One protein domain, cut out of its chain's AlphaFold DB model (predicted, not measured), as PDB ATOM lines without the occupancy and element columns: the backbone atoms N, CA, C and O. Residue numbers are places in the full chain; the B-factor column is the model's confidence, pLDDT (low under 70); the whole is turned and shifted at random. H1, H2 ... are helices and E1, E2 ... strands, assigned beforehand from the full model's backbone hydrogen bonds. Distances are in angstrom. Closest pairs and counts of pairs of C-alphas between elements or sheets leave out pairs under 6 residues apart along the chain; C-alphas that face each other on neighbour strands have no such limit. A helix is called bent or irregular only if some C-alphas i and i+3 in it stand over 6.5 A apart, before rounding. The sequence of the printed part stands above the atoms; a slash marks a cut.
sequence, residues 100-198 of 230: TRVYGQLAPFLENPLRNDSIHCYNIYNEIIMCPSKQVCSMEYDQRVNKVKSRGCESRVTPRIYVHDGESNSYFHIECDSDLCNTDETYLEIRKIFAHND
ATOM      1  N   THR A 100     262.423 201.627 216.541       91.62
ATOM      2  CA  THR A 100     262.232 203.009 217.001       91.62
ATOM      3  C   THR A 100     260.967 203.160 217.842       91.62
ATOM      4  O   THR A 100     261.004 203.811 218.882       91.62
ATOM      5  N   ARG A 101     259.855 202.540 217.429       93.00
ATOM      6  CA  ARG A 101     258.605 202.544 218.199       93.00
ATOM      7  C   ARG A 101     258.767 201.810 219.526       93.00
ATOM      8  O   ARG A 101     258.393 202.369 220.550       93.00
ATOM      9  N   VAL A 102     259.303 200.587 219.500       93.75
ATOM     10  CA  VAL A 102     259.505 199.774 220.712       93.75
ATOM     11  C   VAL A 102     260.344 200.549 221.718       93.75
ATOM     12  O   VAL A 102     259.924 200.757 222.852       93.75
ATOM     13  N   TYR A 103     261.501 201.037 221.279       93.44
ATOM     14  CA  TYR A 103     262.392 201.813 222.124       93.44
ATOM     15  C   TYR A 103     261.734 203.105 222.625       93.44
ATOM     16  O   TYR A 103     261.798 203.388 223.815       93.44
ATOM     17  N   GLY A 104     261.015 203.844 221.774       94.12
ATOM     18  CA  GLY A 104     260.306 205.060 222.183       94.12
ATOM     19  C   GLY A 104     259.247 204.832 223.271       94.12
ATOM     20  O   GLY A 104     259.018 205.718 224.088       94.12
ATOM     21  N   GLN A 105     258.628 203.647 223.323       95.62
ATOM     22  CA  GLN A 105     257.710 203.272 224.405       95.62
ATOM     23  C   GLN A 105     258.442 202.902 225.702       95.62
ATOM     24  O   GLN A 105     257.905 203.126 226.782       95.62
ATOM     25  N   LEU A 106     259.647 202.332 225.603       95.38
ATOM     26  CA  LEU A 106     260.445 201.885 226.749       95.38
ATOM     27  C   LEU A 106     261.285 203.007 227.369       95.38
ATOM     28  O   LEU A 106     261.519 202.987 228.575       95.38
ATOM     29  N   ALA A 107     261.720 203.983 226.571       93.69
ATOM     30  CA  ALA A 107     262.629 205.048 226.991       93.69
ATOM     31  C   ALA A 107     262.200 205.772 228.284       93.69
ATOM     32  O   ALA A 107     263.057 205.933 229.149       93.69
ATOM     33  N   PRO A 108     260.912 206.115 228.513       93.69
ATOM     34  CA  PRO A 108     260.486 206.759 229.762       93.69
ATOM     35  C   PRO A 108     260.721 205.928 231.034       93.69
ATOM     36  O   PRO A 108     260.781 206.488 232.125       93.69
ATOM     37  N   PHE A 109     260.831 204.603 230.909       94.44
ATOM     38  CA  PHE A 109     261.071 203.688 232.030       94.44
ATOM     39  C   PHE A 109     262.553 203.379 232.234       94.44
ATOM     40  O   PHE A 109     262.953 202.970 233.321       94.44
ATOM     41  N   LEU A 110     263.357 203.529 231.182       91.69
ATOM     42  CA  LEU A 110     264.762 203.141 231.181       91.69
ATOM     43  C   LEU A 110     265.694 204.319 231.384       91.69
ATOM     44  O   LEU A 110     266.714 204.167 232.044       91.69
ATOM     45  N   GLU A 111     265.371 205.471 230.815       90.62
ATOM     46  CA  GLU A 111     266.329 206.551 230.650       90.62
ATOM     47  C   GLU A 111     265.907 207.809 231.382       90.62
ATOM     48  O   GLU A 111     264.759 208.247 231.334       90.62
ATOM     49  N   ASN A 112     266.905 208.438 231.990       89.56
ATOM     50  CA  ASN A 112     266.809 209.786 232.504       89.56
ATOM     51  C   ASN A 112     267.965 210.610 231.924       89.56
ATOM     52  O   ASN A 112     269.040 210.664 232.523       89.56
ATOM     53  N   PRO A 113     267.783 211.265 230.762       85.06
ATOM     54  CA  PRO A 113     268.856 212.021 230.114       85.06
ATOM     55  C   PRO A 113     269.315 213.239 230.931       85.06
ATOM     56  O   PRO A 113     270.365 213.806 230.645       85.06
ATOM     57  N   LEU A 114     268.539 213.649 231.939       85.69
ATOM     58  CA  LEU A 114     268.871 214.747 232.849       85.69
ATOM     59  C   LEU A 114     269.615 214.270 234.103       85.69
ATOM     60  O   LEU A 114     269.946 215.088 234.962       85.69
ATOM     61  N   ARG A 115     269.879 212.963 234.229       84.06
ATOM     62  CA  ARG A 115     270.611 212.399 235.359       84.06
ATOM     63  C   ARG A 115     272.037 212.945 235.392       84.06
ATOM     64  O   ARG A 115     272.832 212.715 234.485       84.06
ATOM     65  N   ASN A 116     272.374 213.611 236.487       78.81
ATOM     66  CA  ASN A 116     273.693 214.189 236.737       78.81
ATOM     67  C   ASN A 116     274.401 213.597 237.969       78.81
ATOM     68  O   ASN A 116     275.592 213.842 238.136       78.81
ATOM     69  N   ASP A 117     273.708 212.793 238.784       83.81
ATOM     70  CA  ASP A 117     274.197 212.336 240.089       83.81
ATOM     71  C   ASP A 117     273.813 210.876 240.428       83.81
ATOM     72  O   ASP A 117     273.329 210.098 239.589       83.81
ATOM     73  N   SER A 118     274.115 210.470 241.666       90.44
ATOM     74  CA  SER A 118     273.613 209.239 242.288       90.44
ATOM     75  C   SER A 118     272.089 209.152 242.212       90.44
ATOM     76  O   SER A 118     271.400 210.166 242.288       90.44
ATOM     77  N   ILE A 119     271.575 207.930 242.115       93.88
ATOM     78  CA  ILE A 119     270.134 207.644 242.148       93.88
ATOM     79  C   ILE A 119     269.830 206.740 243.331       93.88
ATOM     80  O   ILE A 119     270.715 206.042 243.828       93.88
ATOM     81  N   HIS A 120     268.584 206.723 243.763       96.62
ATOM     82  CA  HIS A 120     268.077 205.767 244.723       96.62
ATOM     83  C   HIS A 120     267.407 204.615 243.994       96.62
ATOM     84  O   HIS A 120     266.724 204.805 242.992       96.62
ATOM     85  N   CYS A 121     267.570 203.415 244.527       97.44
ATOM     86  CA  CYS A 121     266.921 202.218 244.022       97.44
ATOM     87  C   CYS A 121     266.363 201.426 245.195       97.44
ATOM     88  O   CYS A 121     266.839 201.544 246.325       97.44
ATOM     89  N   TYR A 122     265.382 200.577 244.931       98.31
ATOM     90  CA  TYR A 122     264.978 199.579 245.908       98.31
ATOM     91  C   TYR A 122     265.991 198.429 245.925       98.31
ATOM     92  O   TYR A 122     266.536 198.064 244.882       98.31
ATOM     93  N   ASN A 123     266.242 197.842 247.093       97.75
ATOM     94  CA  ASN A 123     266.919 196.550 247.220       97.75
ATOM     95  C   ASN A 123     265.892 195.394 247.231       97.75
ATOM     96  O   ASN A 123     264.685 195.610 247.104       97.75
ATOM     97  N   ILE A 124     266.352 194.150 247.397       96.81
ATOM     98  CA  ILE A 124     265.473 192.963 247.441       96.81
ATOM     99  C   ILE A 124     264.485 192.952 248.624       96.81
ATOM    100  O   ILE A 124     263.476 192.255 248.571       96.81
ATOM    101  N   TYR A 125     264.751 193.732 249.673       97.06
ATOM    102  CA  TYR A 125     263.887 193.891 250.846       97.06
ATOM    103  C   TYR A 125     262.947 195.100 250.733       97.06
ATOM    104  O   TYR A 125     262.264 195.431 251.698       97.06
ATOM    105  N   ASN A 126     262.889 195.749 249.562       95.00
ATOM    106  CA  ASN A 126     262.150 196.991 249.308       95.00
ATOM    107  C   ASN A 126     262.620 198.190 250.144       95.00
ATOM    108  O   ASN A 126     261.876 199.153 250.329       95.00
ATOM    109  N   GLU A 127     263.861 198.170 250.617       97.94
ATOM    110  CA  GLU A 127     264.480 199.329 251.255       97.94
ATOM    111  C   GLU A 127     265.116 200.224 250.194       97.94
ATOM    112  O   GLU A 127     265.635 199.743 249.183       97.94
ATOM    113  N   ILE A 128     265.098 201.531 250.444       98.25
ATOM    114  CA  ILE A 128     265.726 202.516 249.568       98.25
ATOM    115  C   ILE A 128     267.228 202.536 249.849       98.25
ATOM    116  O   ILE A 128     267.658 202.809 250.970       98.25
ATOM    117  N   ILE A 129     268.026 202.281 248.816       97.38
ATOM    118  CA  ILE A 129     269.485 202.364 248.849       97.38
ATOM    119  C   ILE A 129     269.975 203.410 247.852       97.38
ATOM    120  O   ILE A 129     269.387 203.594 246.790       97.38
ATOM    121  N   MET A 130     271.070 204.090 248.187       96.50
ATOM    122  CA  MET A 130     271.717 205.040 247.287       96.50
ATOM    123  C   MET A 130     272.725 204.308 246.401       96.50
ATOM    124  O   MET A 130     273.669 203.690 246.897       96.50
ATOM    125  N   CYS A 131     272.546 204.411 245.090       93.50
ATOM    126  CA  CYS A 131     273.457 203.875 244.096       93.50
ATOM    127  C   CYS A 131     274.481 204.942 243.681       93.50
ATOM    128  O   CYS A 131     274.093 206.042 243.268       93.50
ATOM    129  N   PRO A 132     275.788 204.635 243.761       88.94
ATOM    130  CA  PRO A 132     276.849 205.522 243.303       88.94
ATOM    131  C   PRO A 132     276.662 206.015 241.866       88.94
ATOM    132  O   PRO A 132     276.025 205.369 241.028       88.94
ATOM    133  N   SER A 133     277.296 207.146 241.552       82.75
ATOM    134  CA  SER A 133     277.380 207.658 240.184       82.75
ATOM    135  C   SER A 133     277.884 206.557 239.239       82.75
ATOM    136  O   SER A 133     278.837 205.849 239.569       82.75
ATOM    137  N   LYS A 134     277.277 206.450 238.048       84.81
ATOM    138  CA  LYS A 134     277.532 205.413 237.019       84.81
ATOM    139  C   LYS A 134     276.928 204.025 237.289       84.81
ATOM    140  O   LYS A 134     277.218 203.112 236.522       84.81
ATOM    141  N   GLN A 135     276.119 203.862 238.336       93.00
ATOM    142  CA  GLN A 135     275.310 202.655 238.546       93.00
ATOM    143  C   GLN A 135     273.849 202.898 238.184       93.00
ATOM    144  O   GLN A 135     273.331 203.987 238.426       93.00
ATOM    145  N   VAL A 136     273.181 201.888 237.648       94.56
ATOM    146  CA  VAL A 136     271.746 201.897 237.313       94.56
ATOM    147  C   VAL A 136     270.954 201.136 238.377       94.56
ATOM    148  O   VAL A 136     271.514 200.283 239.073       94.56
ATOM    149  N   CYS A 137     269.654 201.400 238.497       96.81
ATOM    150  CA  CYS A 137     268.778 200.503 239.242       96.81
ATOM    151  C   CYS A 137     268.561 199.231 238.431       96.81
ATOM    152  O   CYS A 137     268.317 199.303 237.228       96.81
ATOM    153  N   SER A 138     268.585 198.074 239.085       97.44
ATOM    154  CA  SER A 138     268.300 196.789 238.459       97.44
ATOM    155  C   SER A 138     267.179 196.036 239.162       97.44
ATOM    156  O   SER A 138     266.973 196.154 240.379       97.44
ATOM    157  N   MET A 139     266.450 195.248 238.376       97.69
ATOM    158  CA  MET A 139     265.498 194.250 238.844       97.69
ATOM    159  C   MET A 139     265.558 193.014 237.952       97.69
ATOM    160  O   MET A 139     265.392 193.115 236.739       97.69
ATOM    161  N   GLU A 140     265.707 191.840 238.561       97.75
ATOM    162  CA  GLU A 140     265.522 190.552 237.898       97.75
ATOM    163  C   GLU A 140     264.237 189.897 238.397       97.75
ATOM    164  O   GLU A 140     264.076 189.623 239.588       97.75
ATOM    165  N   TYR A 141     263.333 189.606 237.472       96.62
ATOM    166  CA  TYR A 141     262.099 188.885 237.730       96.62
ATOM    167  C   TYR A 141     262.216 187.449 237.227       96.62
ATOM    168  O   TYR A 141     262.410 187.223 236.033       96.62
ATOM    169  N   ASP A 142     262.070 186.469 238.114       94.25
ATOM    170  CA  ASP A 142     261.990 185.060 237.736       94.25
ATOM    171  C   ASP A 142     260.571 184.750 237.250       94.25
ATOM    172  O   ASP A 142     259.600 184.769 238.014       94.25
ATOM    173  N   GLN A 143     260.455 184.457 235.958       90.06
ATOM    174  CA  GLN A 143     259.173 184.220 235.301       90.06
ATOM    175  C   GLN A 143     258.575 182.857 235.650       90.06
ATOM    176  O   GLN A 143     257.372 182.665 235.503       90.06
ATOM    177  N   ARG A 144     259.386 181.888 236.096       88.62
ATOM    178  CA  ARG A 144     258.920 180.520 236.379       88.62
ATOM    179  C   ARG A 144     258.141 180.447 237.680       88.62
ATOM    180  O   ARG A 144     257.200 179.669 237.797       88.62
ATOM    181  N   VAL A 145     258.567 181.235 238.657       91.62
ATOM    182  CA  VAL A 145     257.956 181.306 239.992       91.62
ATOM    183  C   VAL A 145     257.267 182.644 240.251       91.62
ATOM    184  O   VAL A 145     256.794 182.872 241.359       91.62
ATOM    185  N   ASN A 146     257.197 183.504 239.230       90.75
ATOM    186  CA  ASN A 146     256.496 184.783 239.238       90.75
ATOM    187  C   ASN A 146     256.877 185.655 240.448       90.75
ATOM    188  O   ASN A 146     256.019 186.083 241.224       90.75
ATOM    189  N   LYS A 147     258.187 185.870 240.641       94.12
ATOM    190  CA  LYS A 147     258.718 186.639 241.776       94.12
ATOM    191  C   LYS A 147     259.973 187.424 241.412       94.12
ATOM    192  O   LYS A 147     260.761 187.001 240.567       94.12
ATOM    193  N   VAL A 148     260.207 188.519 242.130       96.56
ATOM    194  CA  VAL A 148     261.485 189.240 242.082       96.56
ATOM    195  C   VAL A 148     262.575 188.348 242.673       96.56
ATOM    196  O   VAL A 148     262.450 187.841 243.788       96.56
ATOM    197  N   LYS A 149     263.636 188.121 241.901       96.44
ATOM    198  CA  LYS A 149     264.782 187.291 242.280       96.44
ATOM    199  C   LYS A 149     265.939 188.131 242.804       96.44
ATOM    200  O   LYS A 149     266.596 187.729 243.761       96.44
ATOM    201  N   SER A 150     266.175 189.288 242.197       97.00
ATOM    202  CA  SER A 150     267.150 190.266 242.667       97.00
ATOM    203  C   SER A 150     266.680 191.679 242.345       97.00
ATOM    204  O   SER A 150     265.896 191.901 241.420       97.00
ATOM    205  N   ARG A 151     267.135 192.634 243.154       97.50
ATOM    206  CA  ARG A 151     266.840 194.054 243.001       97.50
ATOM    207  C   ARG A 151     267.925 194.866 243.711       97.50
ATOM    208  O   ARG A 151     268.314 194.495 244.822       97.50
ATOM    209  N   GLY A 152     268.428 195.927 243.088       97.06
ATOM    210  CA  GLY A 152     269.457 196.774 243.694       97.06
ATOM    211  C   GLY A 152     270.142 197.705 242.703       97.06
ATOM    212  O   GLY A 152     269.528 198.137 241.731       97.06
ATOM    213  N   CYS A 153     271.411 198.009 242.971       95.94
ATOM    214  CA  CYS A 153     272.271 198.758 242.062       95.94
ATOM    215  C   CYS A 153     273.076 197.799 241.180       95.94
ATOM    216  O   CYS A 153     273.606 196.803 241.677       95.94
ATOM    217  N   GLU A 154     273.233 198.122 239.900       95.19
ATOM    218  CA  GLU A 154     274.085 197.382 238.966       95.19
ATOM    219  C   GLU A 154     275.221 198.274 238.456       95.19
ATOM    220  O   GLU A 154     275.043 199.468 238.216       95.19
ATOM    221  N   SER A 155     276.409 197.694 238.260       88.88
ATOM    222  CA  SER A 155     277.656 198.428 237.964       88.88
ATOM    223  C   SER A 155     277.737 198.979 236.530       88.88
ATOM    224  O   SER A 155     278.820 199.306 236.041       88.88
ATOM    225  N   ARG A 156     276.610 199.024 235.821       79.81
ATOM    226  CA  ARG A 156     276.508 199.398 234.411       79.81
ATOM    227  C   ARG A 156     275.970 200.812 234.265       79.81
ATOM    228  O   ARG A 156     275.182 201.273 235.079       79.81
ATOM    229  N   VAL A 157     276.402 201.466 233.188       73.88
ATOM    230  CA  VAL A 157     276.061 202.865 232.866       73.88
ATOM    231  C   VAL A 157     274.906 202.956 231.867       73.88
ATOM    232  O   VAL A 157     274.366 204.026 231.645       73.88
ATOM    233  N   THR A 158     274.573 201.853 231.199       87.00
ATOM    234  CA  THR A 158     273.675 201.861 230.044       87.00
ATOM    235  C   THR A 158     272.401 201.099 230.392       87.00
ATOM    236  O   THR A 158     272.484 199.878 230.558       87.00
ATOM    237  N   PRO A 159     271.245 201.781 230.475       90.69
ATOM    238  CA  PRO A 159     269.954 201.143 230.664       90.69
ATOM    239  C   PRO A 159     269.668 200.128 229.577       90.69
ATOM    240  O   PRO A 159     269.969 200.334 228.396       90.69
ATOM    241  N   ARG A 160     269.065 199.021 229.987       94.56
ATOM    242  CA  ARG A 160     268.773 197.901 229.106       94.56
ATOM    243  C   ARG A 160     267.700 197.014 229.693       94.56
ATOM    244  O   ARG A 160     267.472 196.967 230.898       94.56
ATOM    245  N   ILE A 161     267.067 196.264 228.815       95.62
ATOM    246  CA  ILE A 161     266.151 195.200 229.169       95.62
ATOM    247  C   ILE A 161     266.641 193.955 228.474       95.62
ATOM    248  O   ILE A 161     266.949 193.982 227.280       95.62
ATOM    249  N   TYR A 162     266.665 192.852 229.202       95.00
ATOM    250  CA  TYR A 162     266.858 191.566 228.575       95.00
ATOM    251  C   TYR A 162     265.960 190.495 229.161       95.00
ATOM    252  O   TYR A 162     265.684 190.457 230.359       95.00
ATOM    253  N   VAL A 163     265.495 189.617 228.285       95.62
ATOM    254  CA  VAL A 163     264.608 188.509 228.626       95.62
ATOM    255  C   VAL A 163     265.304 187.242 228.201       95.62
ATOM    256  O   VAL A 163     265.694 187.125 227.046       95.62
ATOM    257  N   HIS A 164     265.461 186.306 229.122       93.94
ATOM    258  CA  HIS A 164     265.951 184.972 228.825       93.94
ATOM    259  C   HIS A 164     264.810 183.989 229.039       93.94
ATOM    260  O   HIS A 164     264.226 183.956 230.120       93.94
ATOM    261  N   ASP A 165     264.535 183.148 228.052       91.44
ATOM    262  CA  ASP A 165     263.522 182.104 228.122       91.44
ATOM    263  C   ASP A 165     264.128 180.758 227.698       91.44
ATOM    264  O   ASP A 165     264.266 180.462 226.515       91.44
ATOM    265  N   GLY A 166     264.531 179.942 228.675       86.75
ATOM    266  CA  GLY A 166     265.029 178.583 228.455       86.75
ATOM    267  C   GLY A 166     264.376 177.559 229.383       86.75
ATOM    268  O   GLY A 166     263.667 177.907 230.329       86.75
ATOM    269  N   GLU A 167     264.653 176.276 229.134       79.75
ATOM    270  CA  GLU A 167     264.054 175.147 229.870       79.75
ATOM    271  C   GLU A 167     264.349 175.191 231.380       79.75
ATOM    272  O   GLU A 167     263.480 174.933 232.214       79.75
ATOM    273  N   SER A 168     265.588 175.531 231.743       82.06
ATOM    274  CA  SER A 168     266.065 175.532 233.129       82.06
ATOM    275  C   SER A 168     266.006 176.904 233.797       82.06
ATOM    276  O   SER A 168     265.999 176.984 235.026       82.06
ATOM    277  N   ASN A 169     265.932 177.986 233.025       85.44
ATOM    278  CA  ASN A 169     265.981 179.345 233.547       85.44
ATOM    279  C   ASN A 169     265.152 180.281 232.665       85.44
ATOM    280  O   ASN A 169     265.355 180.324 231.452       85.44
ATOM    281  N   SER A 170     264.246 181.049 233.268       91.81
ATOM    282  CA  SER A 170     263.472 182.057 232.545       91.81
ATOM    283  C   SER A 170     263.312 183.301 233.405       91.81
ATOM    284  O   SER A 170     262.747 183.229 234.498       91.81
ATOM    285  N   TYR A 171     263.824 184.430 232.934       94.06
ATOM    286  CA  TYR A 171     263.834 185.663 233.701       94.06
ATOM    287  C   TYR A 171     263.719 186.893 232.805       94.06
ATOM    288  O   TYR A 171     264.082 186.881 231.628       94.06
ATOM    289  N   PHE A 172     263.228 187.969 233.405       95.81
ATOM    290  CA  PHE A 172     263.091 189.283 232.802       95.81
ATOM    291  C   PHE A 172     263.924 190.261 233.628       95.81
ATOM    292  O   PHE A 172     263.659 190.438 234.815       95.81
ATOM    293  N   HIS A 173     264.937 190.867 233.026       96.69
ATOM    294  CA  HIS A 173     265.861 191.761 233.709       96.69
ATOM    295  C   HIS A 173     265.729 193.181 233.160       96.69
ATOM    296  O   HIS A 173     265.737 193.383 231.945       96.69
ATOM    297  N   ILE A 174     265.595 194.153 234.057       96.81
ATOM    298  CA  ILE A 174     265.425 195.574 233.744       96.81
ATOM    299  C   ILE A 174     266.530 196.345 234.455       96.81
ATOM    300  O   ILE A 174     266.679 196.225 235.668       96.81
ATOM    301  N   GLU A 175     267.266 197.147 233.699       96.25
ATOM    302  CA  GLU A 175     268.257 198.109 234.172       96.25
ATOM    303  C   GLU A 175     267.828 199.509 233.721       96.25
ATOM    304  O   GLU A 175     267.654 199.738 232.522       96.25
ATOM    305  N   CYS A 176     267.644 200.436 234.661       95.06
ATOM    306  CA  CYS A 176     267.082 201.764 234.407       95.06
ATOM    307  C   CYS A 176     267.806 202.879 235.184       95.06
ATOM    308  O   CYS A 176     268.381 202.655 236.248       95.06
ATOM    309  N   ASP A 177     267.777 204.091 234.630       93.38
ATOM    310  CA  ASP A 177     268.545 205.265 235.077       93.38
ATOM    311  C   ASP A 177     267.730 206.294 235.881       93.38
ATOM    312  O   ASP A 177     268.249 207.346 236.257       93.38
ATOM    313  N   SER A 178     266.455 206.019 236.142       92.94
ATOM    314  CA  SER A 178     265.579 206.908 236.912       92.94
ATOM    315  C   SER A 178     265.594 206.567 238.404       92.94
ATOM    316  O   SER A 178     265.810 205.422 238.794       92.94
ATOM    317  N   ASP A 179     265.339 207.563 239.252       94.31
ATOM    318  CA  ASP A 179     265.196 207.349 240.695       94.31
ATOM    319  C   ASP A 179     264.036 206.380 240.967       94.31
ATOM    320  O   ASP A 179     262.951 206.529 240.400       94.31
ATOM    321  N   LEU A 180     264.284 205.369 241.801       96.00
ATOM    322  CA  LEU A 180     263.306 204.370 242.235       96.00
ATOM    323  C   LEU A 180     262.594 203.653 241.074       96.00
ATOM    324  O   LEU A 180     261.441 203.258 241.205       96.00
ATOM    325  N   CYS A 181     263.261 203.456 239.932       96.00
ATOM    326  CA  CYS A 181     262.624 202.895 238.735       96.00
ATOM    327  C   CYS A 181     262.472 201.365 238.747       96.00
ATOM    328  O   CYS A 181     261.714 200.819 237.948       96.00
ATOM    329  N   ASN A 182     263.155 200.651 239.643       97.50
ATOM    330  CA  ASN A 182     263.185 199.187 239.684       97.50
ATOM    331  C   ASN A 182     262.012 198.560 240.464       97.50
ATOM    332  O   ASN A 182     262.219 197.681 241.304       97.50
ATOM    333  N   THR A 183     260.783 199.008 240.190       96.88
ATOM    334  CA  THR A 183     259.557 198.564 240.875       96.88
ATOM    335  C   THR A 183     258.785 197.485 240.116       96.88
ATOM    336  O   THR A 183     259.032 197.207 238.938       96.88
ATOM    337  N   ASP A 184     257.803 196.889 240.800       95.81
ATOM    338  CA  ASP A 184     256.874 195.935 240.190       95.81
ATOM    339  C   ASP A 184     255.998 196.619 239.126       95.81
ATOM    340  O   ASP A 184     255.722 196.024 238.084       95.81
ATOM    341  N   GLU A 185     255.605 197.880 239.335       96.06
ATOM    342  CA  GLU A 185     254.835 198.664 238.362       96.06
ATOM    343  C   GLU A 185     255.621 198.872 237.065       96.06
ATOM    344  O   GLU A 185     255.090 198.607 235.984       96.06
ATOM    345  N   THR A 186     256.896 199.268 237.157       96.31
ATOM    346  CA  THR A 186     257.772 199.418 235.982       96.31
ATOM    347  C   THR A 186     257.877 198.111 235.205       96.31
ATOM    348  O   THR A 186     257.749 198.099 233.979       96.31
ATOM    349  N   TYR A 187     258.049 196.986 235.902       96.19
ATOM    350  CA  TYR A 187     258.069 195.671 235.269       96.19
ATOM    351  C   TYR A 187     256.761 195.336 234.548       96.19
ATOM    352  O   TYR A 187     256.793 194.858 233.411       96.19
ATOM    353  N   LEU A 188     255.610 195.599 235.171       95.25
ATOM    354  CA  LEU A 188     254.305 195.323 234.572       95.25
ATOM    355  C   LEU A 188     254.065 196.158 233.308       95.25
ATOM    356  O   LEU A 188     253.558 195.618 232.322       95.25
ATOM    357  N   GLU A 189     254.443 197.435 233.307       96.94
ATOM    358  CA  GLU A 189     254.324 198.304 232.129       96.94
ATOM    359  C   GLU A 189     255.269 197.879 231.003       96.94
ATOM    360  O   GLU A 189     254.839 197.707 229.859       96.94
ATOM    361  N   ILE A 190     256.534 197.592 231.322       96.06
ATOM    362  CA  ILE A 190     257.496 197.075 230.343       96.06
ATOM    363  C   ILE A 190     257.000 195.754 229.738       96.06
ATOM    364  O   ILE A 190     257.033 195.582 228.517       96.06
ATOM    365  N   ARG A 191     256.466 194.834 230.550       94.94
ATOM    366  CA  ARG A 191     255.913 193.562 230.059       94.94
ATOM    367  C   ARG A 191     254.739 193.776 229.101       94.94
ATOM    368  O   ARG A 191     254.654 193.086 228.086       94.94
ATOM    369  N   LYS A 192     253.855 194.743 229.375       95.44
ATOM    370  CA  LYS A 192     252.764 195.116 228.452       95.44
ATOM    371  C   LYS A 192     253.307 195.651 227.131       95.44
ATOM    372  O   LYS A 192     252.794 195.273 226.083       95.44
ATOM    373  N   ILE A 193     254.346 196.488 227.162       95.69
ATOM    374  CA  ILE A 193     254.988 197.014 225.948       95.69
ATOM    375  C   ILE A 193     255.594 195.877 225.121       95.69
ATOM    376  O   ILE A 193     255.415 195.849 223.902       95.69
ATOM    377  N   PHE A 194     256.266 194.918 225.763       94.62
ATOM    378  CA  PHE A 194     256.818 193.742 225.086       94.62
ATOM    379  C   PHE A 194     255.722 192.900 224.424       94.62
ATOM    380  O   PHE A 194     255.851 192.555 223.248       94.62
ATOM    381  N   ALA A 195     254.624 192.638 225.137       92.31
ATOM    382  CA  ALA A 195     253.486 191.895 224.600       92.31
ATOM    383  C   ALA A 195     252.790 192.630 223.444       92.31
ATOM    384  O   ALA A 195     252.496 192.036 222.410       92.31
ATOM    385  N   HIS A 196     252.582 193.941 223.578       93.31
ATOM    386  CA  HIS A 196     251.962 194.789 222.552       93.31
ATOM    387  C   HIS A 196     252.775 194.857 221.253       93.31
ATOM    388  O   HIS A 196     252.212 195.057 220.178       93.31
ATOM    389  N   ASN A 197     254.097 194.698 221.342       91.81
ATOM    390  CA  ASN A 197     255.000 194.667 220.189       91.81
ATOM    391  C   ASN A 197     255.366 193.243 219.741       91.81
ATOM    392  O   ASN A 197     256.292 193.084 218.947       91.81
ATOM    393  N   ASP A 198     254.657 192.222 220.231       89.44
ATOM    394  CA  ASP A 198     254.868 190.813 219.884       89.44
ATOM    395  C   ASP A 198     256.289 190.280 220.168       89.44
ATOM    396  O   ASP A 198     256.734 189.313 219.542       89.44
TER     397      ASP A 198
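AT A GLANCE: This is residues 100 to 198 of the 230 residues of the protein "Hypothetical protein" of Adineta steineri (UniProt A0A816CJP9). A twisted sheet of four long strands, E4, E3, E6 and E5, has two helices, H1 and H2, side by side over one face, and the small hairpin E1 and E2 packs on the E3 and E4 part of the sheet to make a small sandwich, partly face to face. The helices run across the strands, and the sheet's opposite face is bare. The 99 printed residues hold two named helices and six named strands in the order H1 E1 E2 E3 E4 E5 E6 H2, a mixed class of helices and strands. Both sheets, E4 E3 E6 E5 and E1 E2, are antiparallel. The whole is compact, with a radius of gyration of the C-alphas of 13.1 A and spans of 38 by 33 by 20 A.

IN THESE COORDINATES: H1, residues 100 to 110, begins at C-alpha 100 (262.232, 203.009, 217.001) and is 14.4 A long. It is irregular, but only just: C-alphas 105 and 108 are 7.0 A apart. E1 is residues 119 to 122 and E2 residues 128 to 131. E3, residues 136 to 142, is 19.5 A long and starts at C-alpha 136 (271.746, 201.897, 237.313). E4, residues 147 to 154, spans 19.0 A; E5, residues 160 to 166, 19.7 A; E6, residues 170 to 176, 20.1 A. H2, residues 184 to 196, is 18.3 A long and ends at C-alpha 196 (251.962, 194.789, 222.552).

HOW THE PARTS SIT: E4 and E5 are the edge strands. In the hairpin E3 and E4, N 138 and O 152 are within hydrogen-bond range at 2.8 A. Between E3 and E6, N 141 and O 172 are 2.8 A apart. In the hairpin E5 and E6, N 173 and O 162 are 2.8 A apart. H2 is on this sheet at a height of 10.3 A, over E3 and E6; its line and that of E3 stand at 73 degrees on the local plane. H1 is on the same face at a height of 9.7 A, only just over E6 and E5, with 3 C-alphas on each. H1 and H2 touch, with C-alphas 109 and 186 closest at 6.7 A, at a shallow tilt of 4 degrees, opposite ways. In the hairpin E1 and E2, N 131 and O 119 are 2.8 A apart. The closest C-alphas of E1 and E3 are those of Cys 121 and Cys 137, 5.4 A. E1 and H2 are apart. Each O i to N i+4 pair of H2 is within hydrogen-bond range, against 5 of 7 in H1.

THE WHOLE: The C-alphas farthest apart, those of Asn 116 and Glu 167, are 40.8 A from each other. The printed part has no cut. The links H1 to E1 and E6 to H2 are short, and the others are tight. The mean pLDDT of the printed part is 93.0, and no printed residue is under 70.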